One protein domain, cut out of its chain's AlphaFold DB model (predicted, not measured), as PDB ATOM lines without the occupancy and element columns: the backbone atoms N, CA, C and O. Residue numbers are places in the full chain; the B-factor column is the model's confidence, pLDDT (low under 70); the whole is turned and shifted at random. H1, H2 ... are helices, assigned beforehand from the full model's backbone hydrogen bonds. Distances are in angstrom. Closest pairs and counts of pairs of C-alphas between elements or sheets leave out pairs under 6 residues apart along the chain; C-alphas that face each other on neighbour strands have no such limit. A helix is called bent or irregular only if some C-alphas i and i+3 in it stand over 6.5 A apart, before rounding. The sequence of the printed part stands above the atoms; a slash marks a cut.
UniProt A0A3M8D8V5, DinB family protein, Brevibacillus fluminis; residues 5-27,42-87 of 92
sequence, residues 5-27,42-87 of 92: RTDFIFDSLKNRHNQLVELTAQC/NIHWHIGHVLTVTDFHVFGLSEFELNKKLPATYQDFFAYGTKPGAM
ATOM      1  N   ARG A   5      42.907  33.907  43.691       84.94
ATOM      2  CA  ARG A   5      43.788  34.425  42.630       84.94
ATOM      3  C   ARG A   5      43.006  35.147  41.539       84.94
ATOM      4  O   ARG A   5      43.438  36.192  41.072       84.94
ATOM      5  N   THR A   6      41.865  34.596  41.142       88.12
ATOM      6  CA  THR A   6      40.989  35.195  40.132       88.12
ATOM      7  C   THR A   6      40.416  36.520  40.628       88.12
ATOM      8  O   THR A   6      40.499  37.514  39.910       88.12
ATOM      9  N   ASP A   7      39.924  36.558  41.869       90.19
ATOM     10  CA  ASP A   7      39.386  37.780  42.477       90.19
ATOM     11  C   ASP A   7      40.452  38.885  42.545       90.19
ATOM     12  O   ASP A   7      40.204  40.004  42.106       90.19
ATOM     13  N   PHE A   8      41.677  38.554  42.972       93.12
ATOM     14  CA  PHE A   8      42.784  39.514  43.024       93.12
ATOM     15  C   PHE A   8      43.106  40.148  41.659       93.12
ATOM     16  O   PHE A   8      43.360  41.354  41.578       93.12
ATOM     17  N   ILE A   9      43.095  39.358  40.579       91.12
ATOM     18  CA  ILE A   9      43.351  39.868  39.223       91.12
ATOM     19  C   ILE A   9      42.227  40.806  38.778       91.12
ATOM     20  O   ILE A   9      42.511  41.907  38.303       91.12
ATOM     21  N   PHE A  10      40.964  40.415  38.957       90.88
ATOM     22  CA  PHE A  10      39.836  41.256  38.555       90.88
ATOM     23  C   PHE A  10      39.720  42.530  39.393       90.88
ATOM     24  O   PHE A  10      39.464  43.595  38.830       90.88
ATOM     25  N   ASP A  11      39.990  42.465  40.696       95.25
ATOM     26  CA  ASP A  11      40.042  43.649  41.555       95.25
ATOM     27  C   ASP A  11      41.185  44.584  41.143       95.25
ATOM     28  O   ASP A  11      41.000  45.800  41.064       95.25
ATOM     29  N   SER A  12      42.349  44.033  40.791       94.62
ATOM     30  CA  SER A  12      43.469  44.822  40.270       94.62
ATOM     31  C   SER A  12      43.094  45.540  38.972       94.62
ATOM     32  O   SER A  12      43.323  46.744  38.854       94.62
ATOM     33  N   LEU A  13      42.475  44.839  38.017       92.81
ATOM     34  CA  LEU A  13      42.011  45.435  36.760       92.81
ATOM     35  C   LEU A  13      40.949  46.513  37.002       92.81
ATOM     36  O   LEU A  13      41.037  47.596  36.426       92.81
ATOM     37  N   LYS A  14      39.994  46.259  37.902       94.88
ATOM     38  CA  LYS A  14      38.961  47.224  38.295       94.88
ATOM     39  C   LYS A  14      39.568  48.490  38.899       94.88
ATOM     40  O   LYS A  14      39.188  49.593  38.514       94.88
ATOM     41  N   ASN A  15      40.541  48.350  39.795       96.88
ATOM     42  CA  ASN A  15      41.215  49.489  40.414       96.88
ATOM     43  C   ASN A  15      41.977  50.327  39.377       96.88
ATOM     44  O   ASN A  15      41.880  51.553  39.391       96.88
ATOM     45  N   ARG A  16      42.679  49.684  38.432       95.25
ATOM     46  CA  ARG A  16      43.373  50.389  37.339       95.25
ATOM     47  C   ARG A  16      42.407  51.078  36.382       95.25
ATOM     48  O   ARG A  16      42.665  52.210  35.983       95.25
ATOM     49  N   HIS A  17      41.294  50.430  36.053       94.81
ATOM     50  CA  HIS A  17      40.236  51.029  35.248       94.81
ATOM     51  C   HIS A  17      39.664  52.282  35.926       94.81
ATOM     52  O   HIS A  17      39.584  53.336  35.302       94.81
ATOM     53  N   ASN A  18      39.331  52.202  37.217       97.19
ATOM     54  CA  ASN A  18      38.809  53.346  37.967       97.19
ATOM     55  C   ASN A  18      39.808  54.507  38.007       97.19
ATOM     56  O   ASN A  18      39.424  55.645  37.761       97.19
ATOM     57  N   GLN A  19      41.092  54.212  38.228       96.75
ATOM     58  CA  GLN A  19      42.149  55.220  38.202       96.75
ATOM     59  C   GLN A  19      42.267  55.900  36.828       96.75
ATOM     60  O   GLN A  19      42.426  57.115  36.755       96.75
ATOM     61  N   LEU A  20      42.170  55.141  35.729       95.38
ATOM     62  CA  LEU A  20      42.168  55.710  34.379       95.38
ATOM     63  C   LEU A  20      40.983  56.663  34.177       95.38
ATOM     64  O   LEU A  20      41.165  57.774  33.679       95.38
ATOM     65  N   VAL A  21      39.777  56.247  34.569       96.00
ATOM     66  CA  VAL A  21      38.566  57.077  34.458       96.00
ATOM     67  C   VAL A  21      38.708  58.359  35.278       96.00
ATOM     68  O   VAL A  21      38.431  59.444  34.775       96.00
ATOM     69  N   GLU A  22      39.206  58.262  36.507       97.06
ATOM     70  CA  GLU A  22      39.412  59.420  37.375       97.06
ATOM     71  C   GLU A  22      40.436  60.406  36.789       97.06
ATOM     72  O   GLU A  22      40.154  61.598  36.670       97.06
ATOM     73  N   LEU A  23      41.600  59.919  36.348       95.25
ATOM     74  CA  LEU A  23      42.651  60.764  35.769       95.25
ATOM     75  C   LEU A  23      42.215  61.423  34.456       95.25
ATOM     76  O   LEU A  23      42.536  62.583  34.199       95.25
ATOM     77  N   THR A  24      41.466  60.705  33.617       93.94
ATOM     78  CA  THR A  24      40.946  61.266  32.360       93.94
ATOM     79  C   THR A  24      39.857  62.309  32.607       93.94
ATOM     80  O   THR A  24      39.816  63.316  31.898       93.94
ATOM     81  N   ALA A  25      39.032  62.135  33.645       94.12
ATOM     82  CA  ALA A  25      38.026  63.115  34.052       94.12
ATOM     83  C   ALA A  25      38.646  64.434  34.546       94.12
ATOM     84  O   ALA A  25      38.075  65.496  34.308       94.12
ATOM     85  N   GLN A  26      39.834  64.385  35.157       96.19
ATOM     86  CA  GLN A  26      40.575  65.577  35.591       96.19
ATOM     87  C   GLN A  26      41.143  66.406  34.425       96.19
ATOM     88  O   GLN A  26      41.514  67.563  34.618       96.19
ATOM     89  N   CYS A  27      41.215  65.851  33.210       94.88
ATOM     90  CA  CYS A  27      41.634  66.593  32.025       94.88
ATOM     91  C   CYS A  27      40.442  67.369  31.425       94.88
ATOM     92  O   CYS A  27      39.452  66.730  31.043       94.88
ATOM     93  N   ASN A  42      47.703  62.114  22.552       92.81
ATOM     94  CA  ASN A  42      46.774  62.888  23.380       92.81
ATOM     95  C   ASN A  42      45.898  61.955  24.237       92.81
ATOM     96  O   ASN A  42      45.946  60.730  24.093       92.81
ATOM     97  N   ILE A  43      45.088  62.527  25.132       94.50
ATOM     98  CA  ILE A  43      44.251  61.756  26.064       94.50
ATOM     99  C   ILE A  43      43.206  60.911  25.325       94.50
ATOM    100  O   ILE A  43      43.019  59.747  25.674       94.50
ATOM    101  N   HIS A  44      42.576  61.439  24.271       93.06
ATOM    102  CA  HIS A  44      41.628  60.661  23.464       93.06
ATOM    103  C   HIS A  44      42.269  59.428  22.821       93.06
ATOM    104  O   HIS A  44      41.684  58.345  22.846       93.06
ATOM    105  N   TRP A  45      43.495  59.559  22.308       93.88
ATOM    106  CA  TRP A  45      44.244  58.424  21.781       93.88
ATOM    107  C   TRP A  45      44.550  57.402  22.875       93.88
ATOM    108  O   TRP A  45      44.364  56.212  22.650       93.88
ATOM    109  N   HIS A  46      44.951  57.838  24.073       93.81
ATOM    110  CA  HIS A  46      45.209  56.922  25.188       93.81
ATOM    111  C   HIS A  46      43.961  56.142  25.618       93.81
ATOM    112  O   HIS A  46      44.057  54.937  25.844       93.81
ATOM    113  N   ILE A  47      42.796  56.793  25.679       94.75
ATOM    114  CA  ILE A  47      41.520  56.126  25.979       94.75
ATOM    115  C   ILE A  47      41.205  55.079  24.906       94.75
ATOM    116  O   ILE A  47      40.960  53.918  25.232       94.75
ATOM    117  N   GLY A  48      41.270  55.464  23.627       94.31
ATOM    118  CA  GLY A  48      41.042  54.543  22.514       94.31
ATOM    119  C   GLY A  48      42.026  53.372  22.509       94.31
ATOM    120  O   GLY A  48      41.616  52.230  22.297       94.31
ATOM    121  N   HIS A  49      43.300  53.622  22.822       94.94
ATOM    122  CA  HIS A  49      44.334  52.595  22.933       94.94
ATOM    123  C   HIS A  49      44.009  51.590  24.034       94.94
ATOM    124  O   HIS A  49      43.961  50.397  23.753       94.94
ATOM    125  N   VAL A  50      43.715  52.052  25.257       95.50
ATOM    126  CA  VAL A  50      43.375  51.157  26.376       95.50
ATOM    127  C   VAL A  50      42.141  50.314  26.059       95.50
ATOM    128  O   VAL A  50      42.160  49.109  26.311       95.50
ATOM    129  N   LEU A  51      41.096  50.902  25.469       94.88
ATOM    130  CA  LEU A  51      39.909  50.153  25.043       94.88
ATOM    131  C   LEU A  51      40.276  49.067  24.023       94.88
ATOM    132  O   LEU A  51      39.937  47.901  24.211       94.88
ATOM    133  N   THR A  52      41.027  49.444  22.988       95.62
ATOM    134  CA  THR A  52      41.409  48.567  21.870       95.62
ATOM    135  C   THR A  52      42.269  47.393  22.325       95.62
ATOM    136  O   THR A  52      42.006  46.251  21.949       95.62
ATOM    137  N   VAL A  53      43.271  47.644  23.173       94.38
ATOM    138  CA  VAL A  53      44.114  46.565  23.700       94.38
ATOM    139  C   VAL A  53      43.363  45.710  24.714       94.38
ATOM    140  O   VAL A  53      43.578  44.505  24.735       94.38
ATOM    141  N   THR A  54      42.461  46.274  25.522       93.88
ATOM    142  CA  THR A  54      41.678  45.481  26.484       93.88
ATOM    143  C   THR A  54      40.747  44.512  25.759       93.88
ATOM    144  O   THR A  54      40.752  43.324  26.071       93.88
ATOM    145  N   ASP A  55      40.010  44.984  24.750       94.88
ATOM    146  CA  ASP A  55      39.123  44.143  23.933       94.88
ATOM    147  C   ASP A  55      39.910  43.029  23.220       94.88
ATOM    148  O   ASP A  55      39.527  41.859  23.256       94.88
ATOM    149  N   PHE A  56      41.081  43.366  22.664       93.75
ATOM    150  CA  PHE A  56      41.972  42.394  22.033       93.75
ATOM    151  C   PHE A  56      42.516  41.341  23.009       93.75
ATOM    152  O   PHE A  56      42.493  40.159  22.688       93.75
ATOM    153  N   HIS A  57      42.991  41.715  24.197       91.75
ATOM    154  CA  HIS A  57      43.568  40.732  25.124       91.75
ATOM    155  C   HIS A  57      42.505  39.874  25.821       91.75
ATOM    156  O   HIS A  57      42.774  38.715  26.120       91.75
ATOM    157  N   VAL A  58      41.314  40.419  26.092       91.31
ATOM    158  CA  VAL A  58      40.237  39.691  26.784       91.31
ATOM    159  C   VAL A  58      39.473  38.778  25.827       91.31
ATOM    160  O   VAL A  58      39.270  37.602  26.127       91.31
ATOM    161  N   PHE A  59      39.047  39.302  24.678       94.00
ATOM    162  CA  PHE A  59      38.232  38.558  23.713       94.00
ATOM    163  C   PHE A  59      39.062  38.055  22.540       94.00
ATOM    164  O   PHE A  59      38.894  36.919  22.122       94.00
ATOM    165  N   GLY A  60      39.983  38.880  22.042       91.19
ATOM    166  CA  GLY A  60      40.778  38.535  20.868       91.19
ATOM    167  C   GLY A  60      41.699  37.323  21.076       91.19
ATOM    168  O   GLY A  60      41.717  36.357  20.332       91.19
ATOM    169  N   LEU A  61      42.455  37.317  22.165       91.31
ATOM    170  CA  LEU A  61      43.380  36.218  22.457       91.31
ATOM    171  C   LEU A  61      42.714  35.009  23.132       91.31
ATOM    172  O   LEU A  61      43.415  34.126  23.627       91.31
ATOM    173  N   SER A  62      41.382  34.965  23.181       91.06
ATOM    174  CA  SER A  62      40.626  33.880  23.803       91.06
ATOM    175  C   SER A  62      39.697  33.185  22.809       91.06
ATOM    176  O   SER A  62      39.506  33.605  21.673       91.06
ATOM    177  N   GLU A  63      39.062  32.109  23.263       91.12
ATOM    178  CA  GLU A  63      37.983  31.424  22.539       91.12
ATOM    179  C   GLU A  63      36.718  32.288  22.344       91.12
ATOM    180  O   GLU A  63      35.770  31.864  21.686       91.12
ATOM    181  N   PHE A  64      36.708  33.515  22.880       91.50
ATOM    182  CA  PHE A  64      35.602  34.465  22.811       91.50
ATOM    183  C   PHE A  64      35.816  35.577  21.772       91.50
ATOM    184  O   PHE A  64      35.237  36.649  21.919       91.50
ATOM    185  N   GLU A  65      36.599  35.352  20.713       88.69
ATOM    186  CA  GLU A  65      36.839  36.327  19.626       88.69
ATOM    187  C   GLU A  65      35.543  36.955  19.077       88.69
ATOM    188  O   GLU A  65      35.450  38.169  18.893       88.69
ATOM    189  N   LEU A  66      34.490  36.148  18.901       89.56
ATOM    190  CA  LEU A  66      33.174  36.612  18.432       89.56
ATOM    191  C   LEU A  66      32.468  37.567  19.412       89.56
ATOM    192  O   LEU A  66      31.480  38.205  19.052       89.56
ATOM    193  N   ASN A  67      32.971  37.681  20.643       92.19
ATOM    194  CA  ASN A  67      32.423  38.541  21.685       92.19
ATOM    195  C   ASN A  67      33.103  39.911  21.756       92.19
ATOM    196  O   ASN A  67      32.689  40.703  22.614       92.19
ATOM    197  N   LYS A  68      34.088  40.195  20.887       92.88
ATOM    198  CA  LYS A  68      34.686  41.528  20.739       92.88
ATOM    199  C   LYS A  68      33.615  42.609  20.689       92.88
ATOM    200  O   LYS A  68      32.593  42.473  20.013       92.88
ATOM    201  N   LYS A  69      33.834  43.682  21.442       92.44
ATOM    202  CA  LYS A  69      32.870  44.780  21.588       92.44
ATOM    203  C   LYS A  69      33.173  45.946  20.667       92.44
ATOM    204  O   LYS A  69      32.274  46.738  20.390       92.44
ATOM    205  N   LEU A  70      34.416  46.069  20.213       94.06
ATOM    206  CA  LEU A  70      34.849  47.209  19.423       94.06
ATOM    207  C   LEU A  70      34.772  46.916  17.919       94.06
ATOM    208  O   LEU A  70      35.076  45.801  17.488       94.06
ATOM    209  N   PRO A  71      34.413  47.916  17.095       93.25
ATOM    210  CA  PRO A  71      34.559  47.818  15.648       93.25
ATOM    211  C   PRO A  71      36.009  47.513  15.255       93.25
ATOM    212  O   PRO A  71      36.939  48.059  15.849       93.25
ATOM    213  N   ALA A  72      36.212  46.720  14.199       89.31
ATOM    214  CA  ALA A  72      37.551  46.392  13.698       89.31
ATOM    215  C   ALA A  72      38.406  47.640  13.392       89.31
ATOM    216  O   ALA A  72      39.612  47.633  13.630       89.31
ATOM    217  N   THR A  73      37.770  48.737  12.969       90.94
ATOM    218  CA  THR A  73      38.421  50.023  12.673       90.94
ATOM    219  C   THR A  73      39.134  50.651  13.869       90.94
ATOM    220  O   THR A  73      40.027  51.471  13.685       90.94
ATOM    221  N   TYR A  74      38.810  50.268  15.111       93.25
ATOM    222  CA  TYR A  74      39.547  50.745  16.286       93.25
ATOM    223  C   TYR A  74      41.021  50.326  16.251       93.25
ATOM    224  O   TYR A  74      41.877  51.083  16.709       93.25
ATOM    225  N   GLN A  75      41.340  49.168  15.662       90.88
ATOM    226  CA  GLN A  75      42.729  48.737  15.488       90.88
ATOM    227  C   GLN A  75      43.500  49.711  14.586       90.88
ATOM    228  O   GLN A  75      44.618  50.095  14.926       90.88
ATOM    229  N   ASP A  76      42.882  50.213  13.516       90.69
ATOM    230  CA  ASP A  76      43.525  51.153  12.587       90.69
ATOM    231  C   ASP A  76      43.912  52.478  13.266       90.69
ATOM    232  O   ASP A  76      44.917  53.105  12.923       90.69
ATOM    233  N   PHE A  77      43.132  52.903  14.265       90.06
ATOM    234  CA  PHE A  77      43.337  54.176  14.956       90.06
ATOM    235  C   PHE A  77      44.152  54.059  16.244       90.06
ATOM    236  O   PHE A  77      44.871  54.998  16.598       90.06
ATOM    237  N   PHE A  78      44.084  52.928  16.945       93.56
ATOM    238  CA  PHE A  78      44.538  52.825  18.335       93.56
ATOM    239  C   PHE A  78      45.402  51.597  18.644       93.56
ATOM    240  O   PHE A  78      45.772  51.400  19.804       93.56
ATOM    241  N   ALA A  79      45.753  50.775  17.652       91.75
ATOM    242  CA  ALA A  79      46.729  49.708  17.850       91.75
ATOM    243  C   ALA A  79      48.122  50.255  18.215       91.75
ATOM    244  O   ALA A  79      48.417  51.451  18.142       91.75
ATOM    245  N   TYR A  80      49.014  49.355  18.624       85.19
ATOM    246  CA  TYR A  80      50.396  49.721  18.908       85.19
ATOM    247  C   TYR A  80      51.059  50.378  17.684       85.19
ATOM    248  O   TYR A  80      50.962  49.879  16.566       85.19
ATOM    249  N   GLY A  81      51.746  51.502  17.897       83.19
ATOM    250  CA  GLY A  81      52.450  52.231  16.836       83.19
ATOM    251  C   GLY A  81      51.595  53.216  16.029       83.19
ATOM    252  O   GLY A  81      52.163  53.978  15.239       83.19
ATOM    253  N   THR A  82      50.274  53.274  16.241       87.38
ATOM    254  CA  THR A  82      49.429  54.315  15.635       87.38
ATOM    255  C   THR A  82      49.662  55.680  16.298       87.38
ATOM    256  O   THR A  82      50.301  55.793  17.347       87.38
ATOM    257  N   LYS A  83      49.185  56.754  15.656       77.75
ATOM    258  CA  LYS A  83      49.332  58.140  16.135       77.75
ATOM    259  C   LYS A  83      47.993  58.886  16.035       77.75
ATOM    260  O   LYS A  83      47.228  58.602  15.112       77.75
ATOM    261  N   PRO A  84      47.737  59.913  16.874       72.69
ATOM    262  CA  PRO A  84      46.468  60.656  16.885       72.69
ATOM    263  C   PRO A  84      46.090  61.284  15.535       72.69
ATOM    264  O   PRO A  84      44.912  61.487  15.246       72.69
ATOM    265  N   GLY A  85      47.086  61.571  14.688       61.19
ATOM    266  CA  GLY A  85      46.901  62.177  13.367       61.19
ATOM    267  C   GLY A  85      46.060  61.356  12.382       61.19
ATOM    268  O   GLY A  85      45.589  61.924  11.401       61.19
ATOM    269  N   ALA A  86      45.828  60.063  12.642       53.38
ATOM    270  CA  ALA A  86      44.914  59.252  11.837       53.38
ATOM    271  C   ALA A  86      43.439  59.681  12.006       53.38
ATOM    272  O   ALA A  86      42.700  59.689  11.027       53.38
ATOM    273  N   MET A  87      43.022  60.126  13.203       47.84
ATOM    274  CA  MET A  87      41.645  60.585  13.456       47.84
ATOM    275  C   MET A  87      41.388  62.031  13.007       47.84
ATOM    276  O   MET A  87      40.292  62.354  12.559       47.84
TER     277      MET A  87
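AT A GLANCE: This is residues 5 to 27 and 42 to 87 of the 92 residues of the protein "DinB family protein" of Brevibacillus fluminis (UniProt A0A3M8D8V5). The longest helix, H1, and a second long helix, H2, make a narrow, open V, coming near each other only where H1 ends and H2 begins, and the short helix H3 packs steeply on the other side of H2, which is the middle of the three. The first part of H1, residues 5 to 16, sticks out free of the rest, and the long stretch from 61 to 72 folds back from the end of H2 to H3. The printed part has 69 residues with three named helices, in the order H1, H2, H3, and no named strand; its class is all helix. It is only just loose, close to compact, with a radius of gyration of the C-alphas of 13.4 A, and its outline is flat, spanning 40 by 34 by 18 A.

IN THESE COORDINATES: H1 is residues 5 to 25, 30.5 A from first to last C-alpha; C-alpha 5 is at (43.788, 34.425, 42.630) and C-alpha 25 at (38.026, 63.115, 34.052). H2 is residues 43 to 60, 24.0 A long, beginning with C-alpha 43 at (44.251, 61.756, 26.064). H3, residues 73 to 78, measures 8.8 A and ends with C-alpha 78 at (44.538, 52.825, 18.335). No helix is bent.

HOW THE PARTS SIT: H1 touches no helix. H1 and H2 are close but not clearly touching, with 1 pair of C-alphas within 8 A; the closest C-alphas are those of Thr 24 and Ile 43, 7.1 A apart. Their lines stand at a shallow tilt of 21 degrees, they run opposite ways, and their centres are 14.1 A apart. H2 touches H3 with residues 45 to 52 alone; their closest C-alphas, those of His 49 and Phe 78, are 4.6 A apart. H2 and H3 run opposite ways at a steep tilt of 55 degrees, centre to centre 9.3 A. H1 and H3 are apart. In H1, H2 and H3, every O i to N i+4 pair is within hydrogen-bond range.

THE WHOLE: The two C-alphas farthest apart are those of Arg 5 and Gly 85, at 40.4 A. Residues 5 to 16, which belong to H1, stand free; the body without them has 57 residues and spans 36 by 27 by 16 A. Residues 28 to 41 are cut out and not printed, and C-alphas 27 and 42 are 10.7 A apart across the cut, which falls in the link from H1 to H2. The link from H2 to H3, 12 residues, is long; the C-alphas of residues 61 to 72 lie 10 to 19 A from the mean of the C-alphas. The mean pLDDT of the printed part is 90.6, and residues 85 to 87 are under 70.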